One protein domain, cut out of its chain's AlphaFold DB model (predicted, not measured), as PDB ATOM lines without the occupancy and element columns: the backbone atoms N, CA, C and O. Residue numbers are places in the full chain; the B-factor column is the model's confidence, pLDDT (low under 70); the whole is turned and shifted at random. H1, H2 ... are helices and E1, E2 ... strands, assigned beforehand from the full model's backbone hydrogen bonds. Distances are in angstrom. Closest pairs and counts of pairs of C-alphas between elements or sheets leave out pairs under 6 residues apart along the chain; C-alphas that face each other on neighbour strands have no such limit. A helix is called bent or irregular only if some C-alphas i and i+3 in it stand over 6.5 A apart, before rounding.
ATOM      1  N   VAL A  26     -60.587 -39.977  15.184       96.38
ATOM      2  CA  VAL A  26     -60.368 -39.883  13.727       96.38
ATOM      3  C   VAL A  26     -61.319 -38.900  13.040       96.38
ATOM      4  O   VAL A  26     -60.867 -38.043  12.289       96.38
ATOM      5  N   ASN A  27     -62.617 -38.919  13.352       97.69
ATOM      6  CA  ASN A  27     -63.577 -38.022  12.698       97.69
ATOM      7  C   ASN A  27     -63.362 -36.552  13.086       97.69
ATOM      8  O   ASN A  27     -63.487 -35.669  12.235       97.69
ATOM      9  N   ARG A  28     -62.959 -36.282  14.336       96.69
ATOM     10  CA  ARG A  28     -62.560 -34.934  14.776       96.69
ATOM     11  C   ARG A  28     -61.316 -34.471  14.023       96.69
ATOM     12  O   ARG A  28     -61.255 -33.324  13.584       96.69
ATOM     13  N   GLN A  29     -60.347 -35.366  13.833       96.06
ATOM     14  CA  GLN A  29     -59.116 -35.091  13.093       96.06
ATOM     15  C   GLN A  29     -59.407 -34.788  11.614       96.06
ATOM     16  O   GLN A  29     -58.897 -33.794  11.099       96.06
ATOM     17  N   ILE A  30     -60.275 -35.576  10.963       97.56
ATOM     18  CA  ILE A  30     -60.713 -35.358   9.576       97.56
ATOM     19  C   ILE A  30     -61.400 -33.999   9.449       97.56
ATOM     20  O   ILE A  30     -60.972 -33.166   8.653       97.56
ATOM     21  N   ARG A  31     -62.429 -33.745  10.266       97.75
ATOM     22  CA  ARG A  31     -63.216 -32.509  10.202       97.75
ATOM     23  C   ARG A  31     -62.361 -31.265  10.436       97.75
ATOM     24  O   ARG A  31     -62.379 -30.355   9.611       97.75
ATOM     25  N   SER A  32     -61.609 -31.235  11.536       97.06
ATOM     26  CA  SER A  32     -60.793 -30.067  11.894       97.06
ATOM     27  C   SER A  32     -59.685 -29.805  10.872       97.06
ATOM     28  O   SER A  32     -59.464 -28.658  10.487       97.06
ATOM     29  N   THR A  33     -59.026 -30.857  10.372       97.50
ATOM     30  CA  THR A  33     -57.958 -30.696   9.378       97.50
ATOM     31  C   THR A  33     -58.511 -30.261   8.024       97.50
ATOM     32  O   THR A  33     -57.941 -29.365   7.406       97.50
ATOM     33  N   ALA A  34     -59.635 -30.828   7.573       97.50
ATOM     34  CA  ALA A  34     -60.289 -30.407   6.335       97.50
ATOM     35  C   ALA A  34     -60.740 -28.937   6.400       97.50
ATOM     36  O   ALA A  34     -60.475 -28.178   5.467       97.50
ATOM     37  N   ALA A  35     -61.339 -28.509   7.518       97.50
ATOM     38  CA  ALA A  35     -61.736 -27.118   7.732       97.50
ATOM     39  C   ALA A  35     -60.525 -26.168   7.725       97.50
ATOM     40  O   ALA A  35     -60.541 -25.146   7.039       97.50
ATOM     41  N   GLY A  36     -59.440 -26.531   8.419       97.19
ATOM     42  CA  GLY A  36     -58.191 -25.769   8.393       97.19
ATOM     43  C   GLY A  36     -57.601 -25.659   6.983       97.19
ATOM     44  O   GLY A  36     -57.285 -24.564   6.528       97.19
ATOM     45  N   MET A  37     -57.524 -26.771   6.246       97.44
ATOM     46  CA  MET A  37     -57.005 -26.805   4.870       97.44
ATOM     47  C   MET A  37     -57.873 -26.028   3.871       97.44
ATOM     48  O   MET A  37     -57.352 -25.507   2.879       97.44
ATOM     49  N   ALA A  38     -59.182 -25.919   4.107       96.81
ATOM     50  CA  ALA A  38     -60.068 -25.084   3.300       96.81
ATOM     51  C   ALA A  38     -59.738 -23.588   3.449       96.81
ATOM     52  O   ALA A  38     -59.805 -22.853   2.467       96.81
ATOM     53  N   ALA A  39     -59.303 -23.155   4.637       97.06
ATOM     54  CA  ALA A  39     -58.936 -21.766   4.909       97.06
ATOM     55  C   ALA A  39     -57.528 -21.373   4.416       97.06
ATOM     56  O   ALA A  39     -57.218 -20.186   4.314       97.06
ATOM     57  N   VAL A  40     -56.658 -22.340   4.098       97.50
ATOM     58  CA  VAL A  40     -55.303 -22.057   3.596       97.50
ATOM     59  C   VAL A  40     -55.358 -21.508   2.170       97.50
ATOM     60  O   VAL A  40     -55.879 -22.155   1.270       97.50
ATOM     61  N   VAL A  41     -54.751 -20.351   1.919       96.06
ATOM     62  CA  VAL A  41     -54.729 -19.727   0.577       96.06
ATOM     63  C   VAL A  41     -53.392 -19.879  -0.155       96.06
ATOM     64  O   VAL A  41     -53.301 -19.602  -1.348       96.06
ATOM     65  N   THR A  42     -52.339 -20.316   0.536       97.06
ATOM     66  CA  THR A  42     -51.003 -20.465  -0.053       97.06
ATOM     67  C   THR A  42     -50.907 -21.719  -0.930       97.06
ATOM     68  O   THR A  42     -51.636 -22.683  -0.694       97.06
ATOM     69  N   PRO A  43     -49.991 -21.776  -1.918       96.94
ATOM     70  CA  PRO A  43     -49.834 -22.956  -2.783       96.94
ATOM     71  C   PRO A  43     -49.281 -24.198  -2.072       96.94
ATOM     72  O   PRO A  43     -49.519 -25.330  -2.498       96.94
ATOM     73  N   LEU A  44     -48.505 -23.980  -1.013       97.81
ATOM     74  CA  LEU A  44     -47.941 -25.013  -0.154       97.81
ATOM     75  C   LEU A  44     -48.493 -24.837   1.257       97.81
ATOM     76  O   LEU A  44     -48.708 -23.704   1.698       97.81
ATOM     77  N   ALA A  45     -48.670 -25.951   1.956       97.94
ATOM     78  CA  ALA A  45     -49.195 -25.981   3.311       97.94
ATOM     79  C   ALA A  45     -48.449 -27.001   4.171       97.94
ATOM     80  O   ALA A  45     -47.920 -27.999   3.674       97.94
ATOM     81  N   VAL A  46     -48.452 -26.739   5.476       97.69
ATOM     82  CA  VAL A  46     -48.018 -27.671   6.512       97.69
ATOM     83  C   VAL A  46     -49.225 -27.997   7.384       97.69
ATOM     84  O   VAL A  46     -49.880 -27.097   7.904       97.69
ATOM     85  N   LYS A  47     -49.495 -29.288   7.572       97.50
ATOM     86  CA  LYS A  47     -50.308 -29.797   8.675       97.50
ATOM     87  C   LYS A  47     -49.369 -30.190   9.802       97.50
ATOM     88  O   LYS A  47     -48.498 -31.036   9.610       97.50
ATOM     89  N   LEU A  48     -49.576 -29.622  10.981       96.06
ATOM     90  CA  LEU A  48     -48.811 -29.933  12.184       96.06
ATOM     91  C   LEU A  48     -49.787 -30.259  13.312       96.06
ATOM     92  O   LEU A  48     -50.789 -29.565  13.485       96.06
ATOM     93  N   ARG A  49     -49.530 -31.328  14.067       92.94
ATOM     94  CA  ARG A  49     -50.313 -31.606  15.274       92.94
ATOM     95  C   ARG A  49     -49.907 -30.631  16.384       92.94
ATOM     96  O   ARG A  49     -48.730 -30.336  16.542       92.94
ATOM     97  N   SER A  50     -50.872 -30.155  17.166       90.50
ATOM     98  CA  SER A  50     -50.674 -29.089  18.164       90.50
ATOM     99  C   SER A  50     -49.715 -29.432  19.311       90.50
ATOM    100  O   SER A  50     -49.271 -28.537  20.021       90.50
ATOM    101  N   ASP A  51     -49.386 -30.709  19.504       90.44
ATOM    102  CA  ASP A  51     -48.402 -31.174  20.487       90.44
ATOM    103  C   ASP A  51     -46.999 -31.408  19.893       90.44
ATOM    104  O   ASP A  51     -46.142 -32.022  20.535       90.44
ATOM    105  N   CYS A  52     -46.772 -30.923  18.670       91.81
ATOM    106  CA  CYS A  52     -45.499 -30.946  17.960       91.81
ATOM    107  C   CYS A  52     -45.011 -29.506  17.736       91.81
ATOM    108  O   CYS A  52     -45.812 -28.606  17.484       91.81
ATOM    109  N   GLY A  53     -43.697 -29.288  17.810       92.00
ATOM    110  CA  GLY A  53     -43.057 -27.999  17.531       92.00
ATOM    111  C   GLY A  53     -42.155 -28.071  16.303       92.00
ATOM    112  O   GLY A  53     -41.634 -29.134  15.986       92.00
ATOM    113  N   LEU A  54     -41.962 -26.946  15.617       93.94
ATOM    114  CA  LEU A  54     -40.948 -26.813  14.569       93.94
ATOM    115  C   LEU A  54     -39.865 -25.856  15.058       93.94
ATOM    116  O   LEU A  54     -40.162 -24.697  15.343       93.94
ATOM    117  N   SER A  55     -38.629 -26.339  15.150       93.44
ATOM    118  CA  SER A  55     -37.473 -25.512  15.520       93.44
ATOM    119  C   SER A  55     -36.814 -24.841  14.317       93.44
ATOM    120  O   SER A  55     -36.106 -23.853  14.494       93.44
ATOM    121  N   ASP A  56     -37.041 -25.355  13.107       94.12
ATOM    122  CA  ASP A  56     -36.480 -24.833  11.858       94.12
ATOM    123  C   ASP A  56     -37.301 -25.340  10.642       94.12
ATOM    124  O   ASP A  56     -38.319 -26.020  10.798       94.12
ATOM    125  N   LEU A  57     -36.899 -24.979   9.420       94.56
ATOM    126  CA  LEU A  57     -37.585 -25.275   8.159       94.56
ATOM    127  C   LEU A  57     -36.851 -26.327   7.307       94.56
ATOM    128  O   LEU A  57     -36.968 -26.317   6.080       94.56
ATOM    129  N   GLY A  58     -36.112 -27.251   7.930       93.56
ATOM    130  CA  GLY A  58     -35.316 -28.280   7.240       93.56
ATOM    131  C   GLY A  58     -36.085 -29.097   6.189       93.56
ATOM    132  O   GLY A  58     -35.534 -29.464   5.148       93.56
ATOM    133  N   PHE A  59     -37.394 -29.288   6.380       95.25
ATOM    134  CA  PHE A  59     -38.270 -29.948   5.404       95.25
ATOM    135  C   PHE A  59     -38.360 -29.226   4.044       95.25
ATOM    136  O   PHE A  59     -38.671 -29.865   3.038       95.25
ATOM    137  N   LEU A  60     -38.067 -27.920   3.968       95.75
ATOM    138  CA  LEU A  60     -38.108 -27.156   2.715       95.75
ATOM    139  C   LEU A  60     -37.046 -27.601   1.705       95.75
ATOM    140  O   LEU A  60     -37.239 -27.383   0.505       95.75
ATOM    141  N   ALA A  61     -35.986 -28.286   2.149       94.56
ATOM    142  CA  ALA A  61     -35.014 -28.915   1.255       94.56
ATOM    143  C   ALA A  61     -35.672 -29.911   0.274       94.56
ATOM    144  O   ALA A  61     -35.154 -30.141  -0.815       94.56
ATOM    145  N   TRP A  62     -36.852 -30.442   0.621       93.62
ATOM    146  CA  TRP A  62     -37.606 -31.428  -0.161       93.62
ATOM    147  C   TRP A  62     -38.746 -30.820  -0.984       93.62
ATOM    148  O   TRP A  62     -39.570 -31.536  -1.556       93.62
ATOM    149  N   ARG A  63     -38.811 -29.486  -1.087       93.38
ATOM    150  CA  ARG A  63     -39.830 -28.791  -1.888       93.38
ATOM    151  C   ARG A  63     -39.809 -29.224  -3.358       93.38
ATOM    152  O   ARG A  63     -40.869 -29.294  -3.976       93.38
ATOM    153  N   GLY A  64     -38.632 -29.509  -3.920       91.44
ATOM    154  CA  GLY A  64     -38.490 -29.977  -5.303       91.44
ATOM    155  C   GLY A  64     -39.217 -31.303  -5.554       91.44
ATOM    156  O   GLY A  64     -40.003 -31.407  -6.495       91.44
ATOM    157  N   ASP A  65     -39.030 -32.288  -4.674       89.06
ATOM    158  CA  ASP A  65     -39.744 -33.571  -4.719       89.06
ATOM    159  C   ASP A  65     -41.256 -33.403  -4.541       89.06
ATOM    160  O   ASP A  65     -42.038 -33.985  -5.291       89.06
ATOM    161  N   VAL A  66     -41.674 -32.562  -3.588       91.44
ATOM    162  CA  VAL A  66     -43.095 -32.248  -3.354       91.44
ATOM    163  C   VAL A  66     -43.755 -31.717  -4.622       91.44
ATOM    164  O   VAL A  66     -44.833 -32.177  -4.996       91.44
ATOM    165  N   LEU A  67     -43.115 -30.754  -5.289       90.88
ATOM    166  CA  LEU A  67     -43.675 -30.104  -6.470       90.88
ATOM    167  C   LEU A  67     -43.625 -30.991  -7.715       90.88
ATOM    168  O   LEU A  67     -44.566 -30.970  -8.500       90.88
ATOM    169  N   SER A  68     -42.551 -31.757  -7.910       90.62
ATOM    170  CA  SER A  68     -42.379 -32.582  -9.115       90.62
ATOM    171  C   SER A  68     -43.270 -33.825  -9.136       90.62
ATOM    172  O   SER A  68     -43.617 -34.307 -10.211       90.62
ATOM    173  N   ARG A  69     -43.641 -34.353  -7.965       88.75
ATOM    174  CA  ARG A  69     -44.366 -35.630  -7.835       88.75
ATOM    175  C   ARG A  69     -45.778 -35.495  -7.266       88.75
ATOM    176  O   ARG A  69     -46.460 -36.507  -7.074       88.75
ATOM    177  N   ASP A  70     -46.198 -34.271  -6.949       93.75
ATOM    178  CA  ASP A  70     -47.352 -33.999  -6.084       93.75
ATOM    179  C   ASP A  70     -47.292 -34.829  -4.789       93.75
ATOM    180  O   ASP A  70     -48.284 -35.414  -4.346       93.75
ATOM    181  N   ALA A  71     -46.088 -34.942  -4.220       96.00
ATOM    182  CA  ALA A  71     -45.827 -35.779  -3.059       96.00
ATOM    183  C   ALA A  71     -46.120 -35.046  -1.743       96.00
ATOM    184  O   ALA A  71     -46.131 -33.815  -1.671       96.00
ATOM    185  N   ILE A  72     -46.322 -35.832  -0.689       98.12
ATOM    186  CA  ILE A  72     -46.514 -35.361   0.679       98.12
ATOM    187  C   ILE A  72     -45.306 -35.791   1.505       98.12
ATOM    188  O   ILE A  72     -45.000 -36.980   1.604       98.12
ATOM    189  N   VAL A  73     -44.618 -34.827   2.104       98.25
ATOM    190  CA  VAL A  73     -43.598 -35.093   3.116       98.25
ATOM    191  C   VAL A  73     -44.292 -35.480   4.413       98.25
ATOM    192  O   VAL A  73     -45.165 -34.744   4.861       98.25
ATOM    193  N   VAL A  74     -43.888 -36.592   5.025       98.19
ATOM    194  CA  VAL A  74     -44.398 -37.070   6.320       98.19
ATOM    195  C   VAL A  74     -43.251 -37.405   7.270       98.19
ATOM    196  O   VAL A  74     -42.142 -37.726   6.836       98.19
ATOM    197  N   CYS A  75     -43.520 -37.368   8.576       96.56
ATOM    198  CA  CYS A  75     -42.568 -37.846   9.577       96.56
ATOM    199  C   CYS A  75     -42.454 -39.378   9.556       96.56
ATOM    200  O   CYS A  75     -43.454 -40.085   9.427       96.56
ATOM    201  N   SER A  76     -41.242 -39.902   9.734       95.62
ATOM    202  CA  SER A  76     -41.007 -41.339   9.873       95.62
ATOM    203  C   SER A  76     -41.679 -41.918  11.111       95.62
ATOM    204  O   SER A  76     -42.222 -43.017  11.051       95.62
ATOM    205  N   LEU A  77     -41.715 -41.182  12.226       93.19
ATOM    206  CA  LEU A  77     -42.422 -41.625  13.426       93.19
ATOM    207  C   LEU A  77     -43.916 -41.754  13.138       93.19
ATOM    208  O   LEU A  77     -44.555 -40.794  12.710       93.19
ATOM    209  N   PHE A  78     -44.456 -42.942  13.408       92.81
ATOM    210  CA  PHE A  78     -45.829 -43.326  13.075       92.81
ATOM    211  C   PHE A  78     -46.131 -43.353  11.567       92.81
ATOM    212  O   PHE A  78     -47.289 -43.309  11.183       92.81
ATOM    213  N   THR A  79     -45.117 -43.490  10.710       97.06
ATOM    214  CA  THR A  79     -45.283 -44.062   9.365       97.06
ATOM    215  C   THR A  79     -44.922 -45.541   9.457       97.06
ATOM    216  O   THR A  79     -43.743 -45.904   9.427       97.06
ATOM    217  N   VAL A  80     -45.923 -46.394   9.684       96.06
ATOM    218  CA  VAL A  80     -45.711 -47.801  10.059       96.06
ATOM    219  C   VAL A  80     -45.210 -48.620   8.870       96.06
ATOM    220  O   VAL A  80     -45.730 -48.533   7.762       96.06
ATOM    221  N   ASP A  81     -44.190 -49.445   9.106       95.44
ATOM    222  CA  ASP A  81     -43.727 -50.436   8.141       95.44
ATOM    223  C   ASP A  81     -44.625 -51.682   8.238       95.44
ATOM    224  O   ASP A  81     -44.512 -52.437   9.211       95.44
ATOM    225  N   PRO A  82     -45.477 -51.967   7.232       95.38
ATOM    226  CA  PRO A  82     -46.427 -53.081   7.288       95.38
ATOM    227  C   PRO A  82     -45.768 -54.460   7.328       95.38
ATOM    228  O   PRO A  82     -46.443 -55.481   7.436       95.38
ATOM    229  N   ARG A  83     -44.440 -54.523   7.203       92.88
ATOM    230  CA  ARG A  83     -43.668 -55.763   7.279       92.88
ATOM    231  C   ARG A  83     -43.214 -56.075   8.701       92.88
ATOM    232  O   ARG A  83     -42.605 -57.129   8.890       92.88
ATOM    233  N   MET A  84     -43.448 -55.173   9.652       92.00
ATOM    234  CA  MET A  84     -42.950 -55.267  11.021       92.00
ATOM    235  C   MET A  84     -44.023 -55.816  11.968       92.00
ATOM    236  O   MET A  84     -44.568 -56.885  11.696       92.00
ATOM    237  N   PHE A  85     -44.243 -55.173  13.119       88.44
ATOM    238  CA  PHE A  85     -45.027 -55.748  14.214       88.44
ATOM    239  C   PHE A  85     -46.527 -55.523  14.036       88.44
ATOM    240  O   PHE A  85     -47.303 -56.436  14.280       88.44
ATOM    241  N   GLU A  86     -46.916 -54.317  13.623       90.81
ATOM    242  CA  GLU A  86     -48.291 -53.981  13.256       90.81
ATOM    243  C   GLU A  86     -48.354 -53.877  11.736       90.81
ATOM    244  O   GLU A  86     -47.658 -53.066  11.120       90.81
ATOM    245  N   GLN A  87     -49.147 -54.739  11.115       95.06
ATOM    246  CA  GLN A  87     -49.174 -54.856   9.665       95.06
ATOM    247  C   GLN A  87     -50.168 -53.847   9.091       95.06
ATOM    248  O   GLN A  87     -51.293 -54.213   8.801       95.06
ATOM    249  N   LEU A  88     -49.783 -52.576   8.956       97.38
ATOM    250  CA  LEU A  88     -50.692 -51.492   8.547       97.38
ATOM    251  C   LEU A  88     -50.293 -50.871   7.193       97.38
ATOM    252  O   LEU A  88     -49.751 -49.763   7.160       97.38
ATOM    253  N   PRO A  89     -50.502 -51.547   6.047       98.12
ATOM    254  CA  PRO A  89     -50.195 -50.962   4.746       98.12
ATOM    255  C   PRO A  89     -50.974 -49.661   4.545       98.12
ATOM    256  O   PRO A  89     -52.133 -49.558   4.930       98.12
ATOM    257  N   PHE A  90     -50.316 -48.684   3.920       98.31
ATOM    258  CA  PHE A  90     -50.771 -47.299   3.699       98.31
ATOM    259  C   PHE A  90     -50.840 -46.418   4.951       98.31
ATOM    260  O   PHE A  90     -51.218 -45.259   4.841       98.31
ATOM    261  N   HIS A  91     -50.417 -46.897   6.119       98.12
ATOM    262  CA  HIS A  91     -50.321 -46.045   7.303       98.12
ATOM    263  C   HIS A  91     -49.151 -45.053   7.176       98.12
ATOM    264  O   HIS A  91     -47.986 -45.451   7.102       98.12
ATOM    265  N   ILE A  92     -49.469 -43.758   7.116       98.00
ATOM    266  CA  ILE A  92     -48.501 -42.654   7.094       98.00
ATOM    267  C   ILE A  92     -48.770 -41.716   8.264       98.00
ATOM    268  O   ILE A  92     -49.921 -41.506   8.642       98.00
ATOM    269  N   SER A  93     -47.715 -41.122   8.810       96.69
ATOM    270  CA  SER A  93     -47.832 -40.232   9.961       96.69
ATOM    271  C   SER A  93     -48.682 -39.000   9.649       96.69
ATOM    272  O   SER A  93     -48.508 -38.340   8.620       96.69
ATOM    273  N   ASP A  94     -49.571 -38.645  10.573       95.25
ATOM    274  CA  ASP A  94     -50.289 -37.374  10.546       95.25
ATOM    275  C   ASP A  94     -49.599 -36.297  11.400       95.25
ATOM    276  O   ASP A  94     -50.032 -35.147  11.401       95.25
ATOM    277  N   TRP A  95     -48.532 -36.624  12.134       95.00
ATOM    278  CA  TRP A  95     -47.923 -35.697  13.099       95.00
ATOM    279  C   TRP A  95     -47.375 -34.443  12.415       95.00
ATOM    280  O   TRP A  95     -47.517 -33.333  12.929       95.00
ATOM    281  N   PHE A  96     -46.814 -34.637  11.225       97.19
ATOM    282  CA  PHE A  96     -46.352 -33.589  10.331       97.19
ATOM    283  C   PHE A  96     -46.615 -34.009   8.892       97.19
ATOM    284  O   PHE A  96     -46.244 -35.119   8.502       97.19
ATOM    285  N   GLN A  97     -47.217 -33.117   8.109       98.25
ATOM    286  CA  GLN A  97     -47.395 -33.298   6.674       98.25
ATOM    287  C   GLN A  97     -47.109 -31.991   5.940       98.25
ATOM    288  O   GLN A  97     -47.672 -30.957   6.288       98.25
ATOM    289  N   PHE A  98     -46.275 -32.031   4.906       98.50
ATOM    290  CA  PHE A  98     -45.978 -30.875   4.061       98.50
ATOM    291  C   PHE A  98     -46.190 -31.227   2.592       98.50
ATOM    292  O   PHE A  98     -45.756 -32.277   2.125       98.50
ATOM    293  N   GLY A  99     -46.866 -30.354   1.854       98.31
ATOM    294  CA  GLY A  99     -47.185 -30.616   0.459       98.31
ATOM    295  C   GLY A  99     -47.826 -29.427  -0.236       98.31
ATOM    296  O   GLY A  99     -47.997 -28.353   0.347       98.31
ATOM    297  N   ARG A 100     -48.231 -29.635  -1.493       98.25
ATOM    298  CA  ARG A 100     -49.168 -28.724  -2.155       98.25
ATOM    299  C   ARG A 100     -50.471 -28.691  -1.371       98.25
ATOM    300  O   ARG A 100     -50.990 -29.743  -0.999       98.25
ATOM    301  N   THR A 101     -51.020 -27.500  -1.177       98.50
ATOM    302  CA  THR A 101     -52.271 -27.313  -0.433       98.50
ATOM    303  C   THR A 101     -53.397 -28.148  -1.035       98.50
ATOM    304  O   THR A 101     -54.097 -28.844  -0.311       98.50
ATOM    305  N   ASP A 102     -53.510 -28.187  -2.365       97.81
ATOM    306  CA  ASP A 102     -54.525 -28.999  -3.044       97.81
ATOM    307  C   ASP A 102     -54.321 -30.505  -2.844       97.81
ATOM    308  O   ASP A 102     -55.290 -31.257  -2.760       97.81
ATOM    309  N   THR A 103     -53.070 -30.957  -2.733       98.12
ATOM    310  CA  THR A 103     -52.751 -32.358  -2.435       98.12
ATOM    311  C   THR A 103     -53.150 -32.709  -1.004       98.12
ATOM    312  O   THR A 103     -53.805 -33.726  -0.790       98.12
ATOM    313  N   LEU A 104     -52.829 -31.853  -0.028       98.50
ATOM    314  CA  LEU A 104     -53.245 -32.066   1.362       98.50
ATOM    315  C   LEU A 104     -54.770 -32.001   1.514       98.50
ATOM    316  O   LEU A 104     -55.343 -32.836   2.207       98.50
ATOM    317  N   ARG A 105     -55.455 -31.093   0.807       98.38
ATOM    318  CA  ARG A 105     -56.926 -31.072   0.753       98.38
ATOM    319  C   ARG A 105     -57.488 -32.397   0.257       98.38
ATOM    320  O   ARG A 105     -58.387 -32.934   0.885       98.38
ATOM    321  N   LYS A 106     -56.938 -32.957  -0.825       98.00
ATOM    322  CA  LYS A 106     -57.379 -34.258  -1.359       98.00
ATOM    323  C   LYS A 106     -57.105 -35.425  -0.409       98.00
ATOM    324  O   LYS A 106     -57.890 -36.370  -0.412       98.00
ATOM    325  N   LEU A 107     -56.014 -35.371   0.364       98.31
ATOM    326  CA  LEU A 107     -55.703 -36.366   1.395       98.31
ATOM    327  C   LEU A 107     -56.751 -36.347   2.518       98.31
ATOM    328  O   LEU A 107     -57.226 -37.402   2.925       98.31
ATOM    329  N   TRP A 108     -57.101 -35.156   3.003       98.06
ATOM    330  CA  TRP A 108     -58.005 -34.978   4.145       98.06
ATOM    331  C   TRP A 108     -59.488 -34.912   3.775       98.06
ATOM    332  O   TRP A 108     -60.339 -35.048   4.650       98.06
ATOM    333  N   ASP A 109     -59.808 -34.768   2.491       97.00
ATOM    334  CA  ASP A 109     -61.152 -34.942   1.949       97.00
ATOM    335  C   ASP A 109     -61.515 -36.437   1.912       97.00
ATOM    336  O   ASP A 109     -61.478 -37.103   0.878       97.00
ATOM    337  N   CYS A 110     -61.811 -36.999   3.078       95.88
ATOM    338  CA  CYS A 110     -62.198 -38.393   3.241       95.88
ATOM    339  C   CYS A 110     -63.503 -38.508   4.036       95.88
ATOM    340  O   CYS A 110     -63.809 -37.632   4.850       95.88
ATOM    341  N   PRO A 111     -64.315 -39.552   3.785       96.31
ATOM    342  CA  PRO A 111     -65.522 -39.781   4.557       96.31
ATOM    343  C   PRO A 111     -65.159 -40.071   6.013       96.31
ATOM    344  O   PRO A 111     -64.095 -40.612   6.316       96.31
ATOM    345  N   PHE A 112     -66.079 -39.749   6.916       97.75
ATOM    346  CA  PHE A 112     -65.948 -40.155   8.306       97.75
ATOM    347  C   PHE A 112     -65.948 -41.673   8.440       97.75
ATOM    348  O   PHE A 112     -66.690 -42.382   7.757       97.75
ATOM    349  N   VAL A 113     -65.132 -42.157   9.373       97.69
ATOM    350  CA  VAL A 113     -65.139 -43.554   9.791       97.69
ATOM    351  C   VAL A 113     -66.472 -43.827  10.479       97.69
ATOM    352  O   VAL A 113     -66.891 -43.089  11.377       97.69
ATOM    353  N   THR A 114     -67.155 -44.877  10.035       97.38
ATOM    354  CA  THR A 114     -68.447 -45.283  10.590       97.38
ATOM    355  C   THR A 114     -68.257 -46.026  11.911       97.38
ATOM    356  O   THR A 114     -67.188 -46.573  12.195       97.38
ATOM    357  N   LEU A 115     -69.316 -46.105  12.723       97.50
ATOM    358  CA  LEU A 115     -69.308 -46.960  13.914       97.50
ATOM    359  C   LEU A 115     -69.077 -48.433  13.546       97.50
ATOM    360  O   LEU A 115     -68.404 -49.153  14.284       97.50
ATOM    361  N   GLU A 116     -69.602 -48.870  12.400       97.69
ATOM    362  CA  GLU A 116     -69.400 -50.224  11.891       97.69
ATOM    363  C   GLU A 116     -67.915 -50.513  11.648       97.69
ATOM    364  O   GLU A 116     -67.397 -51.500  12.170       97.69
ATOM    365  N   ASP A 117     -67.218 -49.617  10.946       98.00
ATOM    366  CA  ASP A 117     -65.782 -49.738  10.696       98.00
ATOM    367  C   ASP A 117     -64.965 -49.609  11.984       98.00
ATOM    368  O   ASP A 117     -63.971 -50.313  12.153       98.00
ATOM    369  N   ALA A 118     -65.378 -48.764  12.930       97.69
ATOM    370  CA  ALA A 118     -64.695 -48.618  14.217       97.69
ATOM    371  C   ALA A 118     -64.797 -49.868  15.109       97.69
ATOM    372  O   ALA A 118     -63.903 -50.115  15.916       97.69
ATOM    373  N   THR A 119     -65.859 -50.663  14.945       97.56
ATOM    374  CA  THR A 119     -66.171 -51.863  15.749       97.56
ATOM    375  C   THR A 119     -66.073 -53.167  14.949       97.56
ATOM    376  O   THR A 119     -66.619 -54.193  15.346       97.56
ATOM    377  N   TYR A 120     -65.396 -53.140  13.801       98.38
ATOM    378  CA  TYR A 120     -65.364 -54.227  12.822       98.38
ATOM    379  C   TYR A 120     -65.066 -55.611  13.426       98.38
ATOM    380  O   TYR A 120     -65.816 -56.562  13.197       98.38
ATOM    381  N   TYR A 121     -64.023 -55.726  14.256       98.19
ATOM    382  CA  TYR A 121     -63.595 -57.004  14.843       98.19
ATOM    383  C   TYR A 121     -64.431 -57.474  16.042       98.19
ATOM    384  O   TYR A 121     -64.154 -58.526  16.608       98.19
ATOM    385  N   GLU A 122     -65.481 -56.741  16.420       97.19
ATOM    386  CA  GLU A 122     -66.498 -57.261  17.343       97.19
ATOM    387  C   GLU A 122     -67.442 -58.249  16.645       97.19
ATOM    388  O   GLU A 122     -68.072 -59.078  17.299       97.19
ATOM    389  N   ARG A 123     -67.536 -58.163  15.312       97.00
ATOM    390  CA  ARG A 123     -68.443 -58.976  14.484       97.00
ATOM    391  C   ARG A 123     -67.716 -59.811  13.437       97.00
ATOM    392  O   ARG A 123     -68.254 -60.816  12.988       97.00
ATOM    393  N   GLN A 124     -66.520 -59.393  13.034       97.50
ATOM    394  CA  GLN A 124     -65.741 -60.047  11.989       97.50
ATOM    395  C   GLN A 124     -64.539 -60.784  12.585       97.50
ATOM    396  O   GLN A 124     -63.877 -60.252  13.479       97.50
ATOM    397  N   PRO A 125     -64.210 -61.993  12.100       97.44
ATOM    398  CA  PRO A 125     -63.011 -62.686  12.540       97.44
ATOM    399  C   PRO A 125     -61.750 -61.993  12.007       97.44
ATOM    400  O   PRO A 125     -61.728 -61.415  10.919       97.44
ATOM    401  N   PHE A 126     -60.657 -62.108  12.757       97.81
ATOM    402  CA  PHE A 126     -59.326 -61.781  12.245       97.81
ATOM    403  C   PHE A 126     -58.909 -62.761  11.149       97.81
ATOM    404  O   PHE A 126     -59.264 -63.942  11.190       97.81
ATOM    405  N   ALA A 127     -58.092 -62.292  10.205       96.50
ATOM    406  CA  ALA A 127     -57.504 -63.163   9.200       96.50
ATOM    407  C   ALA A 127     -56.616 -64.238   9.854       96.50
ATOM    408  O   ALA A 127     -56.032 -64.034  10.923       96.50
ATOM    409  N   ALA A 128     -56.484 -65.394   9.200       94.75
ATOM    410  CA  ALA A 128     -55.700 -66.509   9.733       94.75
ATOM    411  C   ALA A 128     -54.233 -66.123   9.997       94.75
ATOM    412  O   ALA A 128     -53.636 -66.592  10.962       94.75
ATOM    413  N   HIS A 129     -53.678 -65.219   9.182       92.94
ATOM    414  CA  HIS A 129     -52.308 -64.719   9.308       92.94
ATOM    415  C   HIS A 129     -52.141 -63.547  10.289       92.94
ATOM    416  O   HIS A 129     -51.020 -63.059  10.430       92.94
ATOM    417  N   SER A 130     -53.211 -63.062  10.933       94.44
ATOM    418  CA  SER A 130     -53.127 -61.944  11.882       94.44
ATOM    419  C   SER A 130     -52.257 -62.296  13.085       94.44
ATOM    420  O   SER A 130     -52.547 -63.264  13.800       94.44
ATOM    421  N   SER A 131     -51.239 -61.466  13.322       92.31
ATOM    422  CA  SER A 131     -50.315 -61.598  14.448       92.31
ATOM    423  C   SER A 131     -50.981 -61.291  15.791       92.31
ATOM    424  O   SER A 131     -52.101 -60.767  15.858       92.31
ATOM    425  N   TYR A 132     -50.271 -61.539  16.891       90.81
ATOM    426  CA  TYR A 132     -50.721 -61.143  18.223       90.81
ATOM    427  C   TYR A 132     -50.986 -59.633  18.346       90.81
ATOM    428  O   TYR A 132     -51.888 -59.230  19.082       90.81
ATOM    429  N   MET A 133     -50.213 -58.784  17.659       90.62
ATOM    430  CA  MET A 133     -50.424 -57.331  17.695       90.62
ATOM    431  C   MET A 133     -51.619 -56.905  16.838       90.62
ATOM    432  O   MET A 133     -52.412 -56.083  17.298       90.62
ATOM    433  N   ASP A 134     -51.798 -57.517  15.665       94.38
ATOM    434  CA  ASP A 134     -52.949 -57.272  14.781       94.38
ATOM    435  C   ASP A 134     -54.271 -57.640  15.484       94.38
ATOM    436  O   ASP A 134     -55.252 -56.902  15.448       94.38
ATOM    437  N   ARG A 135     -54.271 -58.738  16.253       95.19
ATOM    438  CA  ARG A 135     -55.434 -59.215  17.027       95.19
ATOM    439  C   ARG A 135     -55.869 -58.299  18.173       95.19
ATOM    440  O   ARG A 135     -56.837 -58.600  18.866       95.19
ATOM    441  N   LYS A 136     -55.162 -57.191  18.408       94.50
ATOM    442  CA  LYS A 136     -55.567 -56.178  19.391       94.50
ATOM    443  C   LYS A 136     -56.448 -55.091  18.795       94.50
ATOM    444  O   LYS A 136     -57.055 -54.365  19.579       94.50
ATOM    445  N   PHE A 137     -56.487 -54.934  17.473       96.69
ATOM    446  CA  PHE A 137     -57.289 -53.899  16.825       96.69
ATOM    447  C   PHE A 137     -58.784 -54.216  16.917       96.69
ATOM    448  O   PHE A 137     -59.196 -55.367  16.832       96.69
ATOM    449  N   ARG A 138     -59.596 -53.177  17.108       97.44
ATOM    450  CA  ARG A 138     -61.064 -53.223  17.087       97.44
ATOM    451  C   ARG A 138     -61.612 -52.781  15.724       97.44
ATOM    452  O   ARG A 138     -62.591 -53.343  15.243       97.44
ATOM    453  N   CYS A 139     -60.951 -51.811  15.095       97.56
ATOM    454  CA  CYS A 139     -61.381 -51.168  13.857       97.56
ATOM    455  C   CYS A 139     -60.946 -51.914  12.583       97.56
ATOM    456  O   CYS A 139     -59.921 -52.597  12.575       97.56
ATOM    457  N   ARG A 140     -61.688 -51.723  11.480       98.12
ATOM    458  CA  ARG A 140     -61.401 -52.312  10.163       98.12
ATOM    459  C   ARG A 140     -60.074 -51.827   9.607       98.12
ATOM    460  O   ARG A 140     -59.292 -52.652   9.169       98.12
ATOM    461  N   LEU A 141     -59.833 -50.519   9.624       98.19
ATOM    462  CA  LEU A 141     -58.561 -49.873   9.287       98.19
ATOM    463  C   LEU A 141     -58.153 -48.985  10.465       98.19
ATOM    464  O   LEU A 141     -59.020 -48.396  11.113       98.19
ATOM    465  N   ALA A 142     -56.852 -48.878  10.746       95.88
ATOM    466  CA  ALA A 142     -56.351 -47.937  11.749       95.88
ATOM    467  C   ALA A 142     -56.605 -46.474  11.327       95.88
ATOM    468  O   ALA A 142     -56.869 -46.199  10.157       95.88
ATOM    469  N   VAL A 143     -56.503 -45.529  12.266       94.00
ATOM    470  CA  VAL A 143     -56.876 -44.111  12.069       94.00
ATOM    471  C   VAL A 143     -56.196 -43.498  10.847       94.00
ATOM    472  O   VAL A 143     -56.857 -43.234   9.845       94.00
ATOM    473  N   GLU A 144     -54.875 -43.341  10.874       95.94
ATOM    474  CA  GLU A 144     -54.139 -42.706   9.778       95.94
ATOM    475  C   GLU A 144     -54.124 -43.587   8.519       95.94
ATOM    476  O   GLU A 144     -54.087 -43.083   7.396       95.94
ATOM    477  N   GLN A 145     -54.244 -44.909   8.696       97.62
ATOM    478  CA  GLN A 145     -54.413 -45.847   7.590       97.62
ATOM    479  C   GLN A 145     -55.705 -45.563   6.816       97.62
ATOM    480  O   GLN A 145     -55.667 -45.566   5.591       97.62
ATOM    481  N   SER A 146     -56.830 -45.300   7.489       97.56
ATOM    482  CA  SER A 146     -58.123 -45.049   6.838       97.56
ATOM    483  C   SER A 146     -58.080 -43.820   5.921       97.56
ATOM    484  O   SER A 146     -58.511 -43.895   4.769       97.56
ATOM    485  N   ILE A 147     -57.450 -42.737   6.385       98.19
ATOM    486  CA  ILE A 147     -57.296 -41.471   5.655       98.19
ATOM    487  C   ILE A 147     -56.434 -41.679   4.405       98.19
ATOM    488  O   ILE A 147     -56.844 -41.386   3.279       98.19
ATOM    489  N   ALA A 148     -55.238 -42.243   4.582       98.25
ATOM    490  CA  ALA A 148     -54.299 -42.446   3.486       98.25
ATOM    491  C   ALA A 148     -54.790 -43.486   2.471       98.25
ATOM    492  O   ALA A 148     -54.576 -43.327   1.269       98.25
ATOM    493  N   THR A 149     -55.495 -44.517   2.939       98.31
ATOM    494  CA  THR A 149     -56.109 -45.536   2.084       98.31
ATOM    495  C   THR A 149     -57.189 -44.930   1.193       98.31
ATOM    496  O   THR A 149     -57.220 -45.213  -0.002       98.31
ATOM    497  N   HIS A 150     -58.036 -44.047   1.729       98.12
ATOM    498  CA  HIS A 150     -59.046 -43.347   0.928       98.12
ATOM    499  C   HIS A 150     -58.414 -42.488  -0.173       98.12
ATOM    500  O   HIS A 150     -58.818 -42.554  -1.337       98.12
ATOM    501  N   TYR A 151     -57.370 -41.729   0.166       98.38
ATOM    502  CA  TYR A 151     -56.621 -40.950  -0.817       98.38
ATOM    503  C   TYR A 151     -55.968 -41.838  -1.888       98.38
ATOM    504  O   TYR A 151     -56.083 -41.561  -3.081       98.38
ATOM    505  N   ALA A 152     -55.341 -42.944  -1.486       98.44
ATOM    506  CA  ALA A 152     -54.741 -43.899  -2.410       98.44
ATOM    507  C   ALA A 152     -55.785 -44.550  -3.340       98.44
ATOM    508  O   ALA A 152     -55.544 -44.680  -4.540       98.44
ATOM    509  N   ALA A 153     -56.974 -44.891  -2.838       98.31
ATOM    510  CA  ALA A 153     -58.050 -45.443  -3.659       98.31
ATOM    511  C   ALA A 153     -58.455 -44.488  -4.793       98.31
ATOM    512  O   ALA A 153     -58.575 -44.905  -5.945       98.31
ATOM    513  N   ARG A 154     -58.581 -43.185  -4.498       97.50
ATOM    514  CA  ARG A 154     -58.894 -42.145  -5.500       97.50
ATOM    515  C   ARG A 154     -57.839 -42.011  -6.595       97.50
ATOM    516  O   ARG A 154     -58.152 -41.561  -7.693       97.50
ATOM    517  N   LEU A 155     -56.600 -42.390  -6.300       97.56
ATOM    518  CA  LEU A 155     -55.493 -42.393  -7.253       97.56
ATOM    519  C   LEU A 155     -55.342 -43.734  -7.997       97.56
ATOM    520  O   LEU A 155     -54.391 -43.899  -8.759       97.56
ATOM    521  N   GLY A 156     -56.246 -44.697  -7.783       98.00
ATOM    522  CA  GLY A 156     -56.238 -45.992  -8.468       98.00
ATOM    523  C   GLY A 156     -55.269 -47.024  -7.885       98.00
ATOM    524  O   GLY A 156     -54.915 -47.989  -8.565       98.00
ATOM    525  N   TYR A 157     -54.807 -46.850  -6.643       98.44
ATOM    526  CA  TYR A 157     -54.070 -47.903  -5.938       98.44
ATOM    527  C   TYR A 157     -55.041 -48.964  -5.403       98.44
ATOM    528  O   TYR A 157     -56.144 -48.652  -4.955       98.44
ATOM    529  N   ARG A 158     -54.618 -50.230  -5.414       98.31
ATOM    530  CA  ARG A 158     -55.316 -51.319  -4.728       98.31
ATOM    531  C   ARG A 158     -55.056 -51.207  -3.238       98.31
ATOM    532  O   ARG A 158     -53.909 -51.238  -2.789       98.31
ATOM    533  N   ILE A 159     -56.143 -51.075  -2.500       98.19
ATOM    534  CA  ILE A 159     -56.141 -50.779  -1.077       98.19
ATOM    535  C   ILE A 159     -56.433 -52.019  -0.227       98.19
ATOM    536  O   ILE A 159     -57.065 -52.950  -0.726       98.19
ATOM    537  N   PRO A 160     -56.008 -52.033   1.049       98.31
ATOM    538  CA  PRO A 160     -56.366 -53.097   1.978       98.31
ATOM    539  C   PRO A 160     -57.878 -53.143   2.245       98.31
ATOM    540  O   PRO A 160     -58.508 -52.109   2.482       98.31
ATOM    541  N   ALA A 161     -58.454 -54.347   2.295       97.88
ATOM    542  CA  ALA A 161     -59.841 -54.531   2.735       97.88
ATOM    543  C   ALA A 161     -60.007 -54.336   4.260       97.88
ATOM    544  O   ALA A 161     -61.031 -53.834   4.732       97.88
ATOM    545  N   PHE A 162     -58.979 -54.704   5.026       98.19
ATOM    546  CA  PHE A 162     -58.886 -54.612   6.486       98.19
ATOM    547  C   PHE A 162     -57.435 -54.338   6.906       98.19
ATOM    548  O   PHE A 162     -56.524 -54.445   6.088       98.19
ATOM    549  N   HIS A 163     -57.207 -53.977   8.172       97.88
ATOM    550  CA  HIS A 163     -56.004 -53.258   8.597       97.88
ATOM    551  C   HIS A 163     -54.719 -53.991   8.238       97.88
ATOM    552  O   HIS A 163     -53.782 -53.333   7.813       97.88
ATOM    553  N   ASN A 164     -54.716 -55.324   8.331       97.44
ATOM    554  CA  ASN A 164     -53.586 -56.187   8.016       97.44
ATOM    555  C   ASN A 164     -53.761 -57.055   6.763       97.44
ATOM    556  O   ASN A 164     -53.207 -58.159   6.667       97.44
ATOM    557  N   ASP A 165     -54.507 -56.564   5.775       98.06
ATOM    558  CA  ASP A 165     -54.502 -57.130   4.428       98.06
ATOM    559  C   ASP A 165     -53.135 -56.885   3.768       98.06
ATOM    560  O   ASP A 165     -52.872 -55.855   3.151       98.06
ATOM    561  N   THR A 166     -52.238 -57.853   3.935       96.56
ATOM    562  CA  THR A 166     -50.866 -57.840   3.407       96.56
ATOM    563  C   THR A 166     -50.730 -58.677   2.136       96.56
ATOM    564  O   THR A 166     -49.647 -59.170   1.806       96.56
ATOM    565  N   SER A 167     -51.828 -58.846   1.396       97.56
ATOM    566  CA  SER A 167     -51.813 -59.541   0.113       97.56
ATOM    567  C   SER A 167     -50.798 -58.916  -0.854       97.56
ATOM    568  O   SER A 167     -50.511 -57.715  -0.838       97.56
ATOM    569  N   ALA A 168     -50.219 -59.736  -1.737       97.31
ATOM    570  CA  ALA A 168     -49.106 -59.308  -2.589       97.31
ATOM    571  C   ALA A 168     -49.444 -58.101  -3.485       97.31
ATOM    572  O   ALA A 168     -48.562 -57.329  -3.857       97.31
ATOM    573  N   HIS A 169     -50.710 -57.926  -3.865       97.69
ATOM    574  CA  HIS A 169     -51.136 -56.773  -4.652       97.69
ATOM    575  C   HIS A 169     -51.258 -55.495  -3.808       97.69
ATOM    576  O   HIS A 169     -50.793 -54.460  -4.280       97.69
ATOM    577  N   VAL A 170     -51.774 -55.576  -2.574       98.38
ATOM    578  CA  VAL A 170     -51.816 -54.444  -1.631       98.38
ATOM    579  C   VAL A 170     -50.405 -53.998  -1.270       98.38
ATOM    580  O   VAL A 170     -50.103 -52.814  -1.339       98.38
ATOM    581  N   MET A 171     -49.500 -54.932  -0.969       97.56
ATOM    582  CA  MET A 171     -48.118 -54.590  -0.610       97.56
ATOM    583  C   MET A 171     -47.353 -53.933  -1.765       97.56
ATOM    584  O   MET A 171     -46.619 -52.972  -1.543       97.56
ATOM    585  N   ARG A 172     -47.554 -54.401  -3.006       96.88
ATOM    586  CA  ARG A 172     -46.972 -53.757  -4.198       96.88
ATOM    587  C   ARG A 172     -47.493 -52.337  -4.390       96.88
ATOM    588  O   ARG A 172     -46.709 -51.441  -4.690       96.88
ATOM    589  N   ASP A 173     -48.795 -52.126  -4.225       98.06
ATOM    590  CA  ASP A 173     -49.389 -50.803  -4.400       98.06
ATOM    591  C   ASP A 173     -49.080 -49.872  -3.214       98.06
ATOM    592  O   ASP A 173     -48.917 -48.675  -3.428       98.06
ATOM    593  N   HIS A 174     -48.879 -50.404  -2.004       97.44
ATOM    594  CA  HIS A 174     -48.347 -49.667  -0.855       97.44
ATOM    595  C   HIS A 174     -46.932 -49.142  -1.127       97.44
ATOM    596  O   HIS A 174     -46.672 -47.954  -0.938       97.44
ATOM    597  N   ASP A 175     -46.026 -49.999  -1.609       95.94
ATOM    598  CA  ASP A 175     -44.664 -49.577  -1.954       95.94
ATOM    599  C   ASP A 175     -44.683 -48.547  -3.087       95.94
ATOM    600  O   ASP A 175     -43.972 -47.543  -3.032       95.94
ATOM    601  N   ARG A 176     -45.545 -48.760  -4.093       96.06
ATOM    602  CA  ARG A 176     -45.757 -47.810  -5.191       96.06
ATOM    603  C   ARG A 176     -46.241 -46.456  -4.663       96.06
ATOM    604  O   ARG A 176     -45.683 -45.432  -5.042       96.06
ATOM    605  N   PHE A 177     -47.218 -46.447  -3.759       97.19
ATOM    606  CA  PHE A 177     -47.742 -45.234  -3.131       97.19
ATOM    607  C   PHE A 177     -46.673 -44.496  -2.320       97.19
ATOM    608  O   PHE A 177     -46.490 -43.295  -2.518       97.19
ATOM    609  N   LEU A 178     -45.909 -45.201  -1.477       95.56
ATOM    610  CA  LEU A 178     -44.805 -44.597  -0.725       95.56
ATOM    611  C   LEU A 178     -43.723 -44.020  -1.645       95.56
ATOM    612  O   LEU A 178     -43.177 -42.955  -1.363       95.56
ATOM    613  N   ARG A 179     -43.411 -44.706  -2.747       93.44
ATOM    614  CA  ARG A 179     -42.402 -44.268  -3.716       93.44
ATOM    615  C   ARG A 179     -42.859 -43.093  -4.565       93.44
ATOM    616  O   ARG A 179     -42.020 -42.293  -4.948       93.44
ATOM    617  N   GLU A 180     -44.135 -43.010  -4.917       94.25
ATOM    618  CA  GLU A 180     -44.632 -42.008  -5.866       94.25
ATOM    619  C   GLU A 180     -45.188 -40.785  -5.145       94.25
ATOM    620  O   GLU A 180     -44.858 -39.661  -5.515       94.25
ATOM    621  N   ARG A 181     -45.953 -40.985  -4.068       96.31
ATOM    622  CA  ARG A 181     -46.786 -39.948  -3.436       96.31
ATOM    623  C   ARG A 181     -46.312 -39.494  -2.067       96.31
ATOM    624  O   ARG A 181     -46.846 -38.518  -1.548       96.31
ATOM    625  N   VAL A 182     -45.313 -40.156  -1.490       97.19
ATOM    626  CA  VAL A 182     -44.825 -39.839  -0.146       97.19
ATOM    627  C   VAL A 182     -43.317 -39.597  -0.163       97.19
ATOM    628  O   VAL A 182     -42.567 -40.209  -0.927       97.19
ATOM    629  N   VAL A 183     -42.878 -38.679   0.691       96.25
ATOM    630  CA  VAL A 183     -41.478 -38.477   1.065       96.25
ATOM    631  C   VAL A 183     -41.395 -38.655   2.574       96.25
ATOM    632  O   VAL A 183     -41.950 -37.868   3.332       96.25
ATOM    633  N   VAL A 184     -40.737 -39.715   3.030       96.69
ATOM    634  CA  VAL A 184     -40.612 -39.982   4.468       96.69
ATOM    635  C   VAL A 184     -39.328 -39.347   4.974       96.69
ATOM    636  O   VAL A 184     -38.261 -39.685   4.464       96.69
ATOM    637  N   LEU A 185     -39.414 -38.463   5.967       96.00
ATOM    638  CA  LEU A 185     -38.260 -37.819   6.601       96.00
ATOM    639  C   LEU A 185     -38.185 -38.165   8.084       96.00
ATOM    640  O   LEU A 185     -39.211 -38.275   8.758       96.00
ATOM    641  N   ASP A 186     -36.971 -38.297   8.611       94.31
ATOM    642  CA  ASP A 186     -36.796 -38.461  10.046       94.31
ATOM    643  C   ASP A 186     -37.057 -37.129  10.770       94.31
ATOM    644  O   ASP A 186     -36.876 -36.045  10.215       94.31
ATOM    645  N   ALA A 187     -37.509 -37.196  12.026       93.06
ATOM    646  CA  ALA A 187     -37.865 -36.010  12.816       93.06
ATOM    647  C   ALA A 187     -36.755 -34.938  12.838       93.06
ATOM    648  O   ALA A 187     -37.030 -33.743  12.742       93.06
ATOM    649  N   ALA A 188     -35.495 -35.382  12.892       91.88
ATOM    650  CA  ALA A 188     -34.315 -34.521  12.889       91.88
ATOM    651  C   ALA A 188     -34.092 -33.769  11.562       91.88
ATOM    652  O   ALA A 188     -33.535 -32.666  11.581       91.88
ATOM    653  N   ASP A 189     -34.524 -34.342  10.433       93.50
ATOM    654  CA  ASP A 189     -34.444 -33.717   9.106       93.50
ATOM    655  C   ASP A 189     -35.564 -32.688   8.919       93.50
ATOM    656  O   ASP A 189     -35.354 -31.635   8.321       93.50
ATOM    657  N   ILE A 190     -36.746 -32.967   9.481       95.44
ATOM    658  CA  ILE A 190     -37.881 -32.032   9.488       95.44
ATOM    659  C   ILE A 190     -37.615 -30.849  10.426       95.44
ATOM    660  O   ILE A 190     -38.113 -29.762  10.151       95.44
ATOM    661  N   LYS A 191     -36.815 -31.058  11.486       94.06
ATOM    662  CA  LYS A 191     -36.647 -30.139  12.633       94.06
ATOM    663  C   LYS A 191     -37.910 -30.085  13.492       94.06
ATOM    664  O   LYS A 191     -38.395 -29.028  13.884       94.06
ATOM    665  N   LEU A 192     -38.452 -31.278  13.720       92.31
ATOM    666  CA  LEU A 192     -39.705 -31.519  14.414       92.31
ATOM    667  C   LEU A 192     -39.434 -31.982  15.845       92.31
ATOM    668  O   LEU A 192     -38.820 -33.028  16.068       92.31
ATOM    669  N   ASP A 193     -39.933 -31.207  16.798       89.75
ATOM    670  CA  ASP A 193     -39.797 -31.442  18.226       89.75
ATOM    671  C   ASP A 193     -41.065 -32.090  18.791       89.75
ATOM    672  O   ASP A 193     -42.189 -31.664  18.513       89.75
ATOM    673  N   PHE A 194     -40.883 -33.106  19.640       84.06
ATOM    674  CA  PHE A 194     -41.980 -33.857  20.257       84.06
ATOM    675  C   PHE A 194     -41.851 -33.923  21.781       84.06
ATOM    676  O   PHE A 194     -41.614 -35.008  22.319       84.06
ATOM    677  N   PRO A 195     -42.039 -32.816  22.522       82.69
ATOM    678  CA  PRO A 195     -41.856 -32.822  23.976       82.69
ATOM    679  C   PRO A 195     -42.683 -33.913  24.678       82.69
ATOM    680  O   PRO A 195     -42.191 -34.624  25.549       82.69
ATOM    681  N   LYS A 196     -43.929 -34.118  24.231       83.31
ATOM    682  CA  LYS A 196     -44.842 -35.140  24.765       83.31
ATOM    683  C   LYS A 196     -44.457 -36.581  24.391       83.31
ATOM    684  O   LYS A 196     -44.838 -37.517  25.092       83.31
ATOM    685  N   TYR A 197     -43.716 -36.777  23.299       82.44
ATOM    686  CA  TYR A 197     -43.401 -38.098  22.738       82.44
ATOM    687  C   TYR A 197     -41.896 -38.354  22.575       82.44
ATOM    688  O   TYR A 197     -41.506 -39.189  21.760       82.44
ATOM    689  N   ASP A 198     -41.046 -37.712  23.383       82.69
ATOM    690  CA  ASP A 198     -39.590 -37.947  23.395       82.69
ATOM    691  C   ASP A 198     -39.250 -39.446  23.566       82.69
ATOM    692  O   ASP A 198     -38.337 -39.976  22.929       82.69
ATOM    693  N   TRP A 199     -40.076 -40.187  24.316       83.50
ATOM    694  CA  TRP A 199     -39.947 -41.640  24.456       83.50
ATOM    695  C   TRP A 199     -40.026 -42.391  23.116       83.50
ATOM    696  O   TRP A 199     -39.358 -43.413  22.952       83.50
ATOM    697  N   ALA A 200     -40.845 -41.921  22.169       81.25
ATOM    698  CA  ALA A 200     -41.040 -42.565  20.872       81.25
ATOM    699  C   ALA A 200     -39.814 -42.348  19.982       81.25
ATOM    700  O   ALA A 200     -39.352 -43.296  19.349       81.25
ATOM    701  N   VAL A 201     -39.234 -41.145  20.028       81.38
ATOM    702  CA  VAL A 201     -37.980 -40.797  19.340       81.38
ATOM    703  C   VAL A 201     -36.836 -41.707  19.806       81.38
ATOM    704  O   VAL A 201     -36.063 -42.211  18.994       81.38
ATOM    705  N   ARG A 202     -36.760 -41.984  21.114       83.81
ATOM    706  CA  ARG A 202     -35.711 -42.827  21.725       83.81
ATOM    707  C   ARG A 202     -35.995 -44.331  21.662       83.81
ATOM    708  O   ARG A 202     -35.190 -45.139  22.132       83.81
ATOM    709  N   SER A 203     -37.143 -44.742  21.129       83.69
ATOM    710  CA  SER A 203     -37.575 -46.136  21.167       83.69
ATOM    711  C   SER A 203     -36.996 -46.946  20.008       83.69
ATOM    712  O   SER A 203     -37.355 -46.754  18.848       83.69
ATOM    713  N   GLY A 204     -36.166 -47.946  20.328       82.94
ATOM    714  CA  GLY A 204     -35.666 -48.911  19.338       82.94
ATOM    715  C   GLY A 204     -36.777 -49.727  18.686       82.94
ATOM    716  O   GLY A 204     -36.673 -50.083  17.514       82.94
ATOM    717  N   PHE A 205     -37.877 -49.951  19.414       84.56
ATOM    718  CA  PHE A 205     -39.079 -50.547  18.848       84.56
ATOM    719  C   PHE A 205     -39.685 -49.646  17.772       84.56
ATOM    720  O   PHE A 205     -39.902 -50.118  16.664       84.56
ATOM    721  N   GLN A 206     -39.906 -48.357  18.058       87.38
ATOM    722  CA  GLN A 206     -40.497 -47.436  17.078       87.38
ATOM    723  C   GLN A 206     -39.580 -47.223  15.873       87.38
ATOM    724  O   GLN A 206     -40.047 -47.250  14.738       87.38
ATOM    725  N   ASN A 207     -38.267 -47.131  16.098       87.19
ATOM    726  CA  ASN A 207     -37.283 -47.037  15.021       87.19
ATOM    727  C   ASN A 207     -37.322 -48.245  14.068       87.19
ATOM    728  O   ASN A 207     -37.060 -48.094  12.874       87.19
ATOM    729  N   LEU A 208     -37.629 -49.439  14.583       88.06
ATOM    730  CA  LEU A 208     -37.793 -50.644  13.773       88.06
ATOM    731  C   LEU A 208     -39.195 -50.761  13.174       88.06
ATOM    732  O   LEU A 208     -39.307 -51.198  12.037       88.06
ATOM    733  N   ASN A 209     -40.240 -50.393  13.918       91.19
ATOM    734  CA  ASN A 209     -41.634 -50.518  13.493       91.19
ATOM    735  C   ASN A 209     -42.005 -49.524  12.389       91.19
ATOM    736  O   ASN A 209     -42.919 -49.787  11.619       91.19
ATOM    737  N   CYS A 210     -41.309 -48.391  12.310       94.56
ATOM    738  CA  CYS A 210     -41.579 -47.356  11.323       94.56
ATOM    739  C   CYS A 210     -40.652 -47.449  10.102       94.56
ATOM    740  O   CYS A 210     -39.546 -48.007  10.151       94.56
ATOM    741  N   VAL A 211     -41.099 -46.868   8.992       94.62
ATOM    742  CA  VAL A 211     -40.281 -46.603   7.805       94.62
ATOM    743  C   VAL A 211     -39.436 -45.364   8.094       94.62
ATOM    744  O   VAL A 211     -39.983 -44.280   8.255       94.62
ATOM    745  N   SER A 212     -38.112 -45.504   8.183       93.56
ATOM    746  CA  SER A 212     -37.225 -44.334   8.297       93.56
ATOM    747  C   SER A 212     -36.965 -43.689   6.938       93.56
ATOM    748  O   SER A 212     -37.220 -44.299   5.895       93.56
ATOM    749  N   HIS A 213     -36.364 -42.496   6.931       93.00
ATOM    750  CA  HIS A 213     -35.911 -41.875   5.683       93.00
ATOM    751  C   HIS A 213     -34.973 -42.800   4.884       93.00
ATOM    752  O   HIS A 213     -35.102 -42.956   3.667       93.00
ATOM    753  N   LEU A 214     -34.064 -43.485   5.587       90.88
ATOM    754  CA  LEU A 214     -33.161 -44.474   4.998       90.88
ATOM    755  C   LEU A 214     -33.923 -45.644   4.347       90.88
ATOM    756  O   LEU A 214     -33.591 -46.016   3.223       90.88
ATOM    757  N   ASP A 215     -34.944 -46.197   5.013       91.06
ATOM    758  CA  ASP A 215     -35.769 -47.272   4.437       91.06
ATOM    759  C   ASP A 215     -36.493 -46.804   3.174       91.06
ATOM    760  O   ASP A 215     -36.481 -47.495   2.156       91.06
ATOM    761  N   TRP A 216     -37.091 -45.612   3.227       91.69
ATOM    762  CA  TRP A 216     -37.795 -45.031   2.091       91.69
ATOM    763  C   TRP A 216     -36.862 -44.838   0.893       91.69
ATOM    764  O   TRP A 216     -37.167 -45.322  -0.194       91.69
ATOM    765  N   ARG A 217     -35.674 -44.247   1.094       88.31
ATOM    766  CA  ARG A 217     -34.670 -44.087   0.025       88.31
ATOM    767  C   ARG A 217     -34.242 -45.415  -0.586       88.31
ATOM    768  O   ARG A 217     -33.951 -45.481  -1.776       88.31
ATOM    769  N   MET A 218     -34.189 -46.473   0.215       84.62
ATOM    770  CA  MET A 218     -33.848 -47.809  -0.263       84.62
ATOM    771  C   MET A 218     -34.958 -48.457  -1.097       84.62
ATOM    772  O   MET A 218     -34.636 -49.328  -1.900       84.62
ATOM    773  N   ASN A 219     -36.216 -48.040  -0.925       76.31
ATOM    774  CA  ASN A 219     -37.363 -48.493  -1.720       76.31
ATOM    775  C   ASN A 219     -37.508 -47.744  -3.058       76.31
ATOM    776  O   ASN A 219     -38.313 -48.141  -3.896       76.31
ATOM    777  N   LEU A 220     -36.740 -46.672  -3.285       70.19
ATOM    778  CA  LEU A 220     -36.762 -45.912  -4.542       70.19
ATOM    779  C   LEU A 220     -35.962 -46.578  -5.684       70.19
ATOM    780  O   LEU A 220     -35.749 -45.930  -6.703       70.19
ATOM    781  N   ASP A 221     -35.484 -47.822  -5.522       60.31
ATOM    782  CA  ASP A 221     -34.573 -48.498  -6.470       60.31
ATOM    783  C   ASP A 221     -33.397 -47.603  -6.912       60.31
ATOM    784  O   ASP A 221     -32.984 -47.580  -8.071       60.31
ATOM    785  N   LEU A 222     -32.833 -46.831  -5.972       59.19
ATOM    786  CA  LEU A 222     -31.665 -46.003  -6.265       59.19
ATOM    787  C   LEU A 222     -30.499 -46.897  -6.702       59.19
ATOM    788  O   LEU A 222     -30.157 -47.859  -6.010       59.19
ATOM    789  N   ALA A 223     -29.835 -46.515  -7.797       51.12
ATOM    790  CA  ALA A 223     -28.680 -47.220  -8.367       51.12
ATOM    791  C   ALA A 223     -27.538 -47.459  -7.357       51.12
ATOM    792  O   ALA A 223     -26.691 -48.328  -7.551       51.12
ATOM    793  N   SER A 224     -27.502 -46.702  -6.259       59.12
ATOM    794  CA  SER A 224     -26.613 -46.937  -5.125       59.12
ATOM    795  C   SER A 224     -27.392 -46.801  -3.814       59.12
ATOM    796  O   SER A 224     -27.854 -45.702  -3.493       59.12
ATOM    797  N   PRO A 225     -27.567 -47.888  -3.034       64.62
ATOM    798  CA  PRO A 225     -28.250 -47.805  -1.752       64.62
ATOM    799  C   PRO A 225     -27.441 -46.923  -0.783       64.62
ATOM    800  O   PRO A 225     -26.211 -47.032  -0.761       64.62
TER     801      PRO A 225
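Overview. This is residues 26 to 225 of the 270 residues of an uncharacterized protein of Bradyrhizobium sp. (strain ORS 375) (UniProt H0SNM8). A small four-stranded sheet is sandwiched between helices, with H2 and the short H7 over one face and H3 over the other; H1 and H5 pack on H3, while H10 lies beside E4 and packs on H6. Long loops fill much of the rest, and H4 and H8 lie far out. The 200 printed residues hold ten named helices and four named strands, along the chain H1 E1 H2 E2 E3 H3 H4 H5 H6 E4 H7 H8 H9 H10; the sheet, E1 E3 E2 E4, is mixed, and so is the class, helices and strands. The whole is compact, with a radius of gyration of the C-alphas of 16.3 A and spans of 45 by 41 by 35 A.

Along the chain. The strands are E1, residues 44 to 48, from (-47.941, -25.013, -0.154); E3, 96 to 100; E2, 72 to 75; and E4, 182 to 185. The longer helices are H1, 26 to 39, 20.2 A from C-alpha 26 at (-60.368, -39.883, 13.727); H6, 168 to 181, 19.5 A; H2, 58 to 69, 19.1 A; and H5, 143 to 154, 17.8 A. Shorter are H3, 101 to 108; H4, 115 to 118; H7, 187 to 190; H8, 195 to 201; H9, 204 to 209; and H10, 213 to 219, ending at (-37.363, -48.493, -1.720). H2 and H8 are irregular: C-alphas 61 and 64 are 7.5 A apart, 196 and 199 8.1 A.

Arrangement. E1 and E3 are antiparallel, with N 47 and O 97 at 2.8 A. The hairpin E2 and E3 has N 73 and O 98 at 2.8 A; E2 and E4 are parallel, with N 183 and O 72 at 2.9 A. E1, H2 and E2 form a split strand-helix-strand unit, two strands that run the same way in the sheet with a helix between them along the chain and E3 between them in the sheet, and its crossover is left-handed. H2 and H3 are on opposite faces, in three layers, at heights over the sheet of 7.2 and 7.8 A. H7 touches residues 58 to 59 of H2, closest C-alphas Phe 59 and Ile 190, 4.6 A. H1 touches H3 at a shallow tilt of 18 degrees, opposite ways, closest C-alphas Ala 34 and Trp 108, 5.6 A. H5, with residues 147 to 151, touches H3 at a steep 65 degrees, closest C-alphas Leu 107 and Tyr 151, 5.2 A. H6 only grazes the sheet; its residues 175 to 179 touch H10, closest C-alphas Arg 179 and Asn 219, 6.9 A. H8 and H9 are close but not clearly touching; H4 touches no helix. Every O i to N i+4 pair is within hydrogen-bond range in H1, H3, H6, H9 and H10, against 4 of 8 in H2, 7 of 8 in H5 and 1 of 3 in H8, which has 2 of 4 O i to N i+3 pairs; H4 and H7 are too short for an i+4 pair.

Size, cuts and confidence. The farthest C-alphas, Arg 123 and Ser 224, are 47.7 A apart. The printed part has no cut; the links E2 to E3, H4 to H5 and H5 to H6 are long. Mean pLDDT of the printed part is 93.7, with residues 221 to 225 under 70.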